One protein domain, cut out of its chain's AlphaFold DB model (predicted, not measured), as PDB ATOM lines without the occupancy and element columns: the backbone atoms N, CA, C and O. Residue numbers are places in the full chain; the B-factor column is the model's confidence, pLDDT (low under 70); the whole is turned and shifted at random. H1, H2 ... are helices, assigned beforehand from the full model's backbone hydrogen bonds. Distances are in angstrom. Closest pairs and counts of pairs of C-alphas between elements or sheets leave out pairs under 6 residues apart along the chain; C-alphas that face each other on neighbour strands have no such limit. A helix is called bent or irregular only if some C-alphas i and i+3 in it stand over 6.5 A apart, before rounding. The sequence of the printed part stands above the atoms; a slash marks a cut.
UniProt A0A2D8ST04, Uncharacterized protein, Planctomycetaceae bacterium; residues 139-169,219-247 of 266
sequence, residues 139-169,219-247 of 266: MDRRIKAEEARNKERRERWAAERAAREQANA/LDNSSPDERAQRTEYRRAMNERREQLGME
ATOM      1  N   MET A 139     183.064 229.338 124.494       90.19
ATOM      2  CA  MET A 139     183.926 229.266 123.305       90.19
ATOM      3  C   MET A 139     185.022 228.215 123.474       90.19
ATOM      4  O   MET A 139     185.204 227.397 122.574       90.19
ATOM      5  N   ASP A 140     185.678 228.147 124.635       91.69
ATOM      6  CA  ASP A 140     186.659 227.095 124.929       91.69
ATOM      7  C   ASP A 140     186.072 225.704 124.799       91.69
ATOM      8  O   ASP A 140     186.660 224.824 124.167       91.69
ATOM      9  N   ARG A 141     184.898 225.497 125.398       90.44
ATOM     10  CA  ARG A 141     184.202 224.216 125.347       90.44
ATOM     11  C   ARG A 141     183.892 223.827 123.902       90.44
ATOM     12  O   ARG A 141     184.147 222.688 123.508       90.44
ATOM     13  N   ARG A 142     183.381 224.768 123.100       88.12
ATOM     14  CA  ARG A 142     183.052 224.542 121.684       88.12
ATOM     15  C   ARG A 142     184.292 224.251 120.847       88.12
ATOM     16  O   ARG A 142     184.260 223.301 120.068       88.12
ATOM     17  N   ILE A 143     185.367 225.019 121.029       89.56
ATOM     18  CA  ILE A 143     186.636 224.837 120.316       89.56
ATOM     19  C   ILE A 143     187.241 223.475 120.658       89.56
ATOM     20  O   ILE A 143     187.552 222.715 119.750       89.56
ATOM     21  N   LYS A 144     187.328 223.106 121.943       89.69
ATOM     22  CA  LYS A 144     187.847 221.791 122.362       89.69
ATOM     23  C   LYS A 144     187.030 220.639 121.776       89.69
ATOM     24  O   LYS A 144     187.604 219.676 121.274       89.69
ATOM     25  N   ALA A 145     185.700 220.747 121.792       85.69
ATOM     26  CA  ALA A 145     184.827 219.743 121.189       85.69
ATOM     27  C   ALA A 145     184.993 219.661 119.660       85.69
ATOM     28  O   ALA A 145     184.896 218.583 119.078       85.69
ATOM     29  N   GLU A 146     185.225 220.793 118.990       83.75
ATOM     30  CA  GLU A 146     185.509 220.834 117.556       83.75
ATOM     31  C   GLU A 146     186.875 220.228 117.222       83.75
ATOM     32  O   GLU A 146     186.960 219.424 116.297       83.75
ATOM     33  N   GLU A 147     187.919 220.545 117.986       85.81
ATOM     34  CA  GLU A 147     189.256 219.978 117.802       85.81
ATOM     35  C   GLU A 147     189.284 218.469 118.039       85.81
ATOM     36  O   GLU A 147     189.892 217.753 117.248       85.81
ATOM     37  N   ALA A 148     188.572 217.964 119.052       86.19
ATOM     38  CA  ALA A 148     188.446 216.524 119.282       86.19
ATOM     39  C   ALA A 148     187.855 215.808 118.053       86.19
ATOM     40  O   ALA A 148     188.451 214.860 117.542       86.19
ATOM     41  N   ARG A 149     186.747 216.329 117.506       80.00
ATOM     42  CA  ARG A 149     186.126 215.790 116.281       80.00
ATOM     43  C   ARG A 149     187.025 215.929 115.053       80.00
ATOM     44  O   ARG A 149     187.079 215.035 114.212       80.00
ATOM     45  N   ASN A 150     187.718 217.058 114.911       79.56
ATOM     46  CA  ASN A 150     188.633 217.283 113.794       79.56
ATOM     47  C   ASN A 150     189.829 216.330 113.851       79.56
ATOM     48  O   ASN A 150     190.253 215.838 112.806       79.56
ATOM     49  N   LYS A 151     190.359 216.061 115.048       85.38
ATOM     50  CA  LYS A 151     191.439 215.101 115.272       85.38
ATOM     51  C   LYS A 151     191.001 213.690 114.888       85.38
ATOM     52  O   LYS A 151     191.636 213.100 114.021       85.38
ATOM     53  N   GLU A 152     189.873 213.220 115.417       83.12
ATOM     54  CA  GLU A 152     189.299 211.910 115.077       83.12
ATOM     55  C   GLU A 152     189.087 211.763 113.560       83.12
ATOM     56  O   GLU A 152     189.479 210.772 112.943       83.12
ATOM     57  N   ARG A 153     188.546 212.801 112.910       79.12
ATOM     58  CA  ARG A 153     188.359 212.812 111.454       79.12
ATOM     59  C   ARG A 153     189.678 212.725 110.691       79.12
ATOM     60  O   ARG A 153     189.756 212.001 109.700       79.12
ATOM     61  N   ARG A 154     190.700 213.477 111.112       80.38
ATOM     62  CA  ARG A 154     192.034 213.449 110.491       80.38
ATOM     63  C   ARG A 154     192.684 212.079 110.651       80.38
ATOM     64  O   ARG A 154     193.268 211.599 109.687       80.38
ATOM     65  N   GLU A 155     192.551 211.456 111.817       86.62
ATOM     66  CA  GLU A 155     193.048 210.104 112.091       86.62
ATOM     67  C   GLU A 155     192.338 209.068 111.217       86.62
ATOM     68  O   GLU A 155     193.006 208.295 110.534       86.62
ATOM     69  N   ARG A 156     191.002 209.123 111.113       79.50
ATOM     70  CA  ARG A 156     190.233 208.259 110.205       79.50
ATOM     71  C   ARG A 156     190.666 208.424 108.747       79.50
ATOM     72  O   ARG A 156     190.870 207.434 108.054       79.50
ATOM     73  N   TRP A 157     190.828 209.660 108.273       76.56
ATOM     74  CA  TRP A 157     191.298 209.926 106.908       76.56
ATOM     75  C   TRP A 157     192.752 209.511 106.682       76.56
ATOM     76  O   TRP A 157     193.104 209.107 105.575       76.56
ATOM     77  N   ALA A 158     193.616 209.621 107.691       85.06
ATOM     78  CA  ALA A 158     194.983 209.122 107.616       85.06
ATOM     79  C   ALA A 158     195.002 207.589 107.542       85.06
ATOM     80  O   ALA A 158     195.680 207.048 106.675       85.06
ATOM     81  N   ALA A 159     194.201 206.906 108.365       85.88
ATOM     82  CA  ALA A 159     194.058 205.453 108.350       85.88
ATOM     83  C   ALA A 159     193.479 204.943 107.021       85.88
ATOM     84  O   ALA A 159     194.008 203.999 106.444       85.88
ATOM     85  N   GLU A 160     192.443 205.596 106.486       81.25
ATOM     86  CA  GLU A 160     191.873 205.247 105.181       81.25
ATOM     87  C   GLU A 160     192.890 205.440 104.046       81.25
ATOM     88  O   GLU A 160     192.983 204.597 103.153       81.25
ATOM     89  N   ARG A 161     193.678 206.524 104.075       84.38
ATOM     90  CA  ARG A 161     194.756 206.733 103.096       84.38
ATOM     91  C   ARG A 161     195.840 205.668 103.209       84.38
ATOM     92  O   ARG A 161     196.178 205.081 102.189       84.38
ATOM     93  N   ALA A 162     196.302 205.362 104.419       88.69
ATOM     94  CA  ALA A 162     197.296 204.316 104.650       88.69
ATOM     95  C   ALA A 162     196.794 202.936 104.186       88.69
ATOM     96  O   ALA A 162     197.523 202.214 103.514       88.69
ATOM     97  N   ALA A 163     195.529 202.593 104.457       86.56
ATOM     98  CA  ALA A 163     194.920 201.346 103.994       86.56
ATOM     99  C   ALA A 163     194.838 201.269 102.459       86.56
ATOM    100  O   ALA A 163     195.120 200.225 101.874       86.56
ATOM    101  N   ARG A 164     194.498 202.379 101.786       82.69
ATOM    102  CA  ARG A 164     194.500 202.459 100.314       82.69
ATOM    103  C   ARG A 164     195.908 202.353  99.733       82.69
ATOM    104  O   ARG A 164     196.097 201.674  98.730       82.69
ATOM    105  N   GLU A 165     196.890 203.002 100.351       85.19
ATOM    106  CA  GLU A 165     198.298 202.910  99.952       85.19
ATOM    107  C   GLU A 165     198.817 201.474 100.103       85.19
ATOM    108  O   GLU A 165     199.462 200.961  99.192       85.19
ATOM    109  N   GLN A 166     198.452 200.784 101.186       80.19
ATOM    110  CA  GLN A 166     198.813 199.386 101.417       80.19
ATOM    111  C   GLN A 166     198.115 198.424 100.439       80.19
ATOM    112  O   GLN A 166     198.749 197.497  99.938       80.19
ATOM    113  N   ALA A 167     196.839 198.658 100.110       79.00
ATOM    114  CA  ALA A 167     196.114 197.880  99.101       79.00
ATOM    115  C   ALA A 167     196.713 198.051  97.691       79.00
ATOM    116  O   ALA A 167     196.850 197.072  96.952       79.00
ATOM    117  N   ASN A 168     197.127 199.275  97.347       77.62
ATOM    118  CA  ASN A 168     197.822 199.569  96.094       77.62
ATOM    119  C   ASN A 168     199.234 198.951  96.062       77.62
ATOM    120  O   ASN A 168     199.658 198.458  95.021       77.62
ATOM    121  N   ALA A 169     199.954 198.943  97.192       72.81
ATOM    122  CA  ALA A 169     201.289 198.351  97.306       72.81
ATOM    123  C   ALA A 169     201.276 196.812  97.247       72.81
ATOM    124  O   ALA A 169     202.188 196.214  96.685       72.81
ATOM    125  N   LEU A 219     172.716 238.149 100.879       86.06
ATOM    126  CA  LEU A 219     172.509 239.481 101.446       86.06
ATOM    127  C   LEU A 219     171.022 239.772 101.660       86.06
ATOM    128  O   LEU A 219     170.670 240.215 102.747       86.06
ATOM    129  N   ASP A 220     170.174 239.441 100.687       88.75
ATOM    130  CA  ASP A 220     168.721 239.633 100.743       88.75
ATOM    131  C   ASP A 220     168.087 238.790 101.864       88.75
ATOM    132  O   ASP A 220     167.191 239.245 102.568       88.75
ATOM    133  N   ASN A 221     168.611 237.581 102.102       83.38
ATOM    134  CA  ASN A 221     168.130 236.673 103.149       83.38
ATOM    135  C   ASN A 221     168.729 236.946 104.545       83.38
ATOM    136  O   ASN A 221     168.595 236.109 105.438       83.38
ATOM    137  N   SER A 222     169.440 238.059 104.753       85.75
ATOM    138  CA  SER A 222     170.016 238.403 106.060       85.75
ATOM    139  C   SER A 222     169.883 239.882 106.396       85.75
ATOM    140  O   SER A 222     170.034 240.747 105.537       85.75
ATOM    141  N   SER A 223     169.673 240.204 107.673       90.25
ATOM    142  CA  SER A 223     169.725 241.599 108.122       90.25
ATOM    143  C   SER A 223     171.177 242.076 108.302       90.25
ATOM    144  O   SER A 223     172.081 241.253 108.505       90.25
ATOM    145  N   PRO A 224     171.440 243.396 108.244       90.94
ATOM    146  CA  PRO A 224     172.743 243.962 108.603       90.94
ATOM    147  C   PRO A 224     173.229 243.517 109.987       90.94
ATOM    148  O   PRO A 224     174.376 243.087 110.113       90.94
ATOM    149  N   ASP A 225     172.346 243.513 110.987       90.56
ATOM    150  CA  ASP A 225     172.687 243.119 112.359       90.56
ATOM    151  C   ASP A 225     173.059 241.638 112.460       90.56
ATOM    152  O   ASP A 225     174.046 241.281 113.101       90.56
ATOM    153  N   GLU A 226     172.336 240.755 111.762       89.06
ATOM    154  CA  GLU A 226     172.666 239.326 111.726       89.06
ATOM    155  C   GLU A 226     174.023 239.083 111.046       89.06
ATOM    156  O   GLU A 226     174.755 238.150 111.391       89.06
ATOM    157  N   ARG A 227     174.390 239.909 110.061       90.19
ATOM    158  CA  ARG A 227     175.721 239.850 109.442       90.19
ATOM    159  C   ARG A 227     176.809 240.362 110.385       90.19
ATOM    160  O   ARG A 227     177.861 239.730 110.454       90.19
ATOM    161  N   ALA A 228     176.561 241.448 111.115       92.62
ATOM    162  CA  ALA A 228     177.496 241.983 112.103       92.62
ATOM    163  C   ALA A 228     177.753 240.970 113.228       92.62
ATOM    164  O   ALA A 228     178.902 240.615 113.481       92.62
ATOM    165  N   GLN A 229     176.691 240.400 113.805       92.00
ATOM    166  CA  GLN A 229     176.789 239.352 114.824       92.00
ATOM    167  C   GLN A 229     177.586 238.142 114.328       92.00
ATOM    168  O   GLN A 229     178.448 237.634 115.041       92.00
ATOM    169  N   ARG A 230     177.363 237.690 113.088       90.56
ATOM    170  CA  ARG A 230     178.154 236.591 112.510       90.56
ATOM    171  C   ARG A 230     179.635 236.929 112.386       90.56
ATOM    172  O   ARG A 230     180.473 236.077 112.675       90.56
ATOM    173  N   THR A 231     179.965 238.143 111.954       92.31
ATOM    174  CA  THR A 231     181.359 238.601 111.864       92.31
ATOM    175  C   THR A 231     182.013 238.643 113.242       92.31
ATOM    176  O   THR A 231     183.088 238.070 113.408       92.31
ATOM    177  N   GLU A 232     181.338 239.218 114.237       92.44
ATOM    178  CA  GLU A 232     181.831 239.286 115.617       92.44
ATOM    179  C   GLU A 232     181.976 237.898 116.251       92.44
ATOM    180  O   GLU A 232     182.993 237.597 116.868       92.44
ATOM    181  N   TYR A 233     181.019 236.994 116.027       92.69
ATOM    182  CA  TYR A 233     181.114 235.607 116.487       92.69
ATOM    183  C   TYR A 233     182.338 234.889 115.900       92.69
ATOM    184  O   TYR A 233     183.083 234.223 116.620       92.69
ATOM    185  N   ARG A 234     182.578 235.035 114.591       90.69
ATOM    186  CA  ARG A 234     183.749 234.438 113.928       90.69
ATOM    187  C   ARG A 234     185.053 235.045 114.432       90.69
ATOM    188  O   ARG A 234     186.017 234.310 114.629       90.69
ATOM    189  N   ARG A 235     185.075 236.360 114.651       91.62
ATOM    190  CA  ARG A 235     186.214 237.064 115.237       91.62
ATOM    191  C   ARG A 235     186.527 236.518 116.630       91.62
ATOM    192  O   ARG A 235     187.643 236.060 116.840       91.62
ATOM    193  N   ALA A 236     185.536 236.454 117.517       91.44
ATOM    194  CA  ALA A 236     185.693 235.925 118.871       91.44
ATOM    195  C   ALA A 236     186.166 234.458 118.884       91.44
ATOM    196  O   ALA A 236     187.045 234.096 119.663       91.44
ATOM    197  N   MET A 237     185.631 233.615 117.992       90.75
ATOM    198  CA  MET A 237     186.091 232.230 117.825       90.75
ATOM    199  C   MET A 237     187.557 232.149 117.385       90.75
ATOM    200  O   MET A 237     188.303 231.322 117.906       90.75
ATOM    201  N   ASN A 238     187.981 232.982 116.430       91.00
ATOM    202  CA  ASN A 238     189.359 232.989 115.939       91.00
ATOM    203  C   ASN A 238     190.336 233.530 116.986       91.00
ATOM    204  O   ASN A 238     191.327 232.866 117.265       91.00
ATOM    205  N   GLU A 239     190.017 234.657 117.627       91.56
ATOM    206  CA  GLU A 239     190.820 235.215 118.722       91.56
ATOM    207  C   GLU A 239     190.992 234.190 119.848       91.56
ATOM    208  O   GLU A 239     192.086 234.016 120.385       91.56
ATOM    209  N   ARG A 240     189.929 233.443 120.183       92.06
ATOM    210  CA  ARG A 240     190.028 232.417 121.222       92.06
ATOM    211  C   ARG A 240     190.850 231.205 120.783       92.06
ATOM    212  O   ARG A 240     191.609 230.679 121.590       92.06
ATOM    213  N   ARG A 241     190.751 230.780 119.521       91.38
ATOM    214  CA  ARG A 241     191.622 229.732 118.956       91.38
ATOM    215  C   ARG A 241     193.093 230.138 119.021       91.38
ATOM    216  O   ARG A 241     193.905 229.342 119.480       91.38
ATOM    217  N   GLU A 242     193.409 231.375 118.653       91.69
ATOM    218  CA  GLU A 242     194.768 231.917 118.727       91.69
ATOM    219  C   GLU A 242     195.296 231.926 120.169       91.69
ATOM    220  O   GLU A 242     196.407 231.461 120.417       91.69
ATOM    221  N   GLN A 243     194.480 232.351 121.142       91.38
ATOM    222  CA  GLN A 243     194.832 232.299 122.571       91.38
ATOM    223  C   GLN A 243     195.082 230.871 123.081       91.38
ATOM    224  O   GLN A 243     195.874 230.674 123.999       91.38
ATOM    225  N   LEU A 244     194.418 229.874 122.494       89.31
ATOM    226  CA  LEU A 244     194.628 228.455 122.788       89.31
ATOM    227  C   LEU A 244     195.795 227.838 121.990       89.31
ATOM    228  O   LEU A 244     196.008 226.628 122.076       89.31
ATOM    229  N   GLY A 245     196.539 228.631 121.210       88.69
ATOM    230  CA  GLY A 245     197.652 228.158 120.380       88.69
ATOM    231  C   GLY A 245     197.214 227.347 119.156       88.69
ATOM    232  O   GLY A 245     197.993 226.557 118.623       88.69
ATOM    233  N   MET A 246     195.963 227.502 118.722       84.81
ATOM    234  CA  MET A 246     195.376 226.790 117.587       84.81
ATOM    235  C   MET A 246     195.319 227.691 116.351       84.81
ATOM    236  O   MET A 246     195.138 228.903 116.456       84.81
ATOM    237  N   GLU A 247     195.408 227.096 115.156       79.88
ATOM    238  CA  GLU A 247     195.167 227.847 113.921       79.88
ATOM    239  C   GLU A 247     193.718 228.380 113.869       79.88
ATOM    240  O   GLU A 247     192.781 227.697 114.322       79.88
TER     241      GLU A 247
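Overview. This is residues 139 to 169 and 219 to 247 of the 266 residues of an uncharacterized protein of Planctomycetaceae bacterium (UniProt A0A2D8ST04). Two straight helices meet at a corner as a wide L: the first few residues of the long helix H1 meet the last part of the shorter H2, and from there the two run off as separate arms. Residues 148 to 169 of H1 stick out on one arm and residues 220 to 226 on the other. The printed part has 60 residues with two named helices, H1 then H2, and no named strand; its class is all helix. It is extended, with a radius of gyration of the C-alphas of 18.0 A, and flat, spanning 55 by 32 by 15 A.

Arrangement. Start with the longest helix, H1, residues 139 to 169, and look at its residues 139 to 143, which alone touch residues 237 to 241 of H2, residues 224 to 243. Their closest C-alphas, those of Met 139 and Met 237, are 6.6 A apart. The helices' lines stand about perpendicular at 72 degrees, but only just. Their centres are 26.0 A apart. In both H1 and H2, every O i to N i+4 pair is within hydrogen-bond range.

Along the chain. Find C-alpha 139 at (183.926, 229.266, 123.305); from there H1 runs 44.0 A to C-alpha 169 at (201.289, 198.351, 97.306). H2 runs 28.6 A from C-alpha 224 to C-alpha 243 at (194.832, 232.299, 122.571). Neither helix is bent.

Size, cuts and confidence. The two C-alphas farthest apart are those of Ala 169 and Asp 225, at 55.2 A. Residues 170 to 218 are not printed, and across this cut C-alphas 169 and 219 are 50.4 A apart. The link from H1 to H2 runs across the cut. The mean pLDDT of the printed part is 86.7, and no printed residue is under 70.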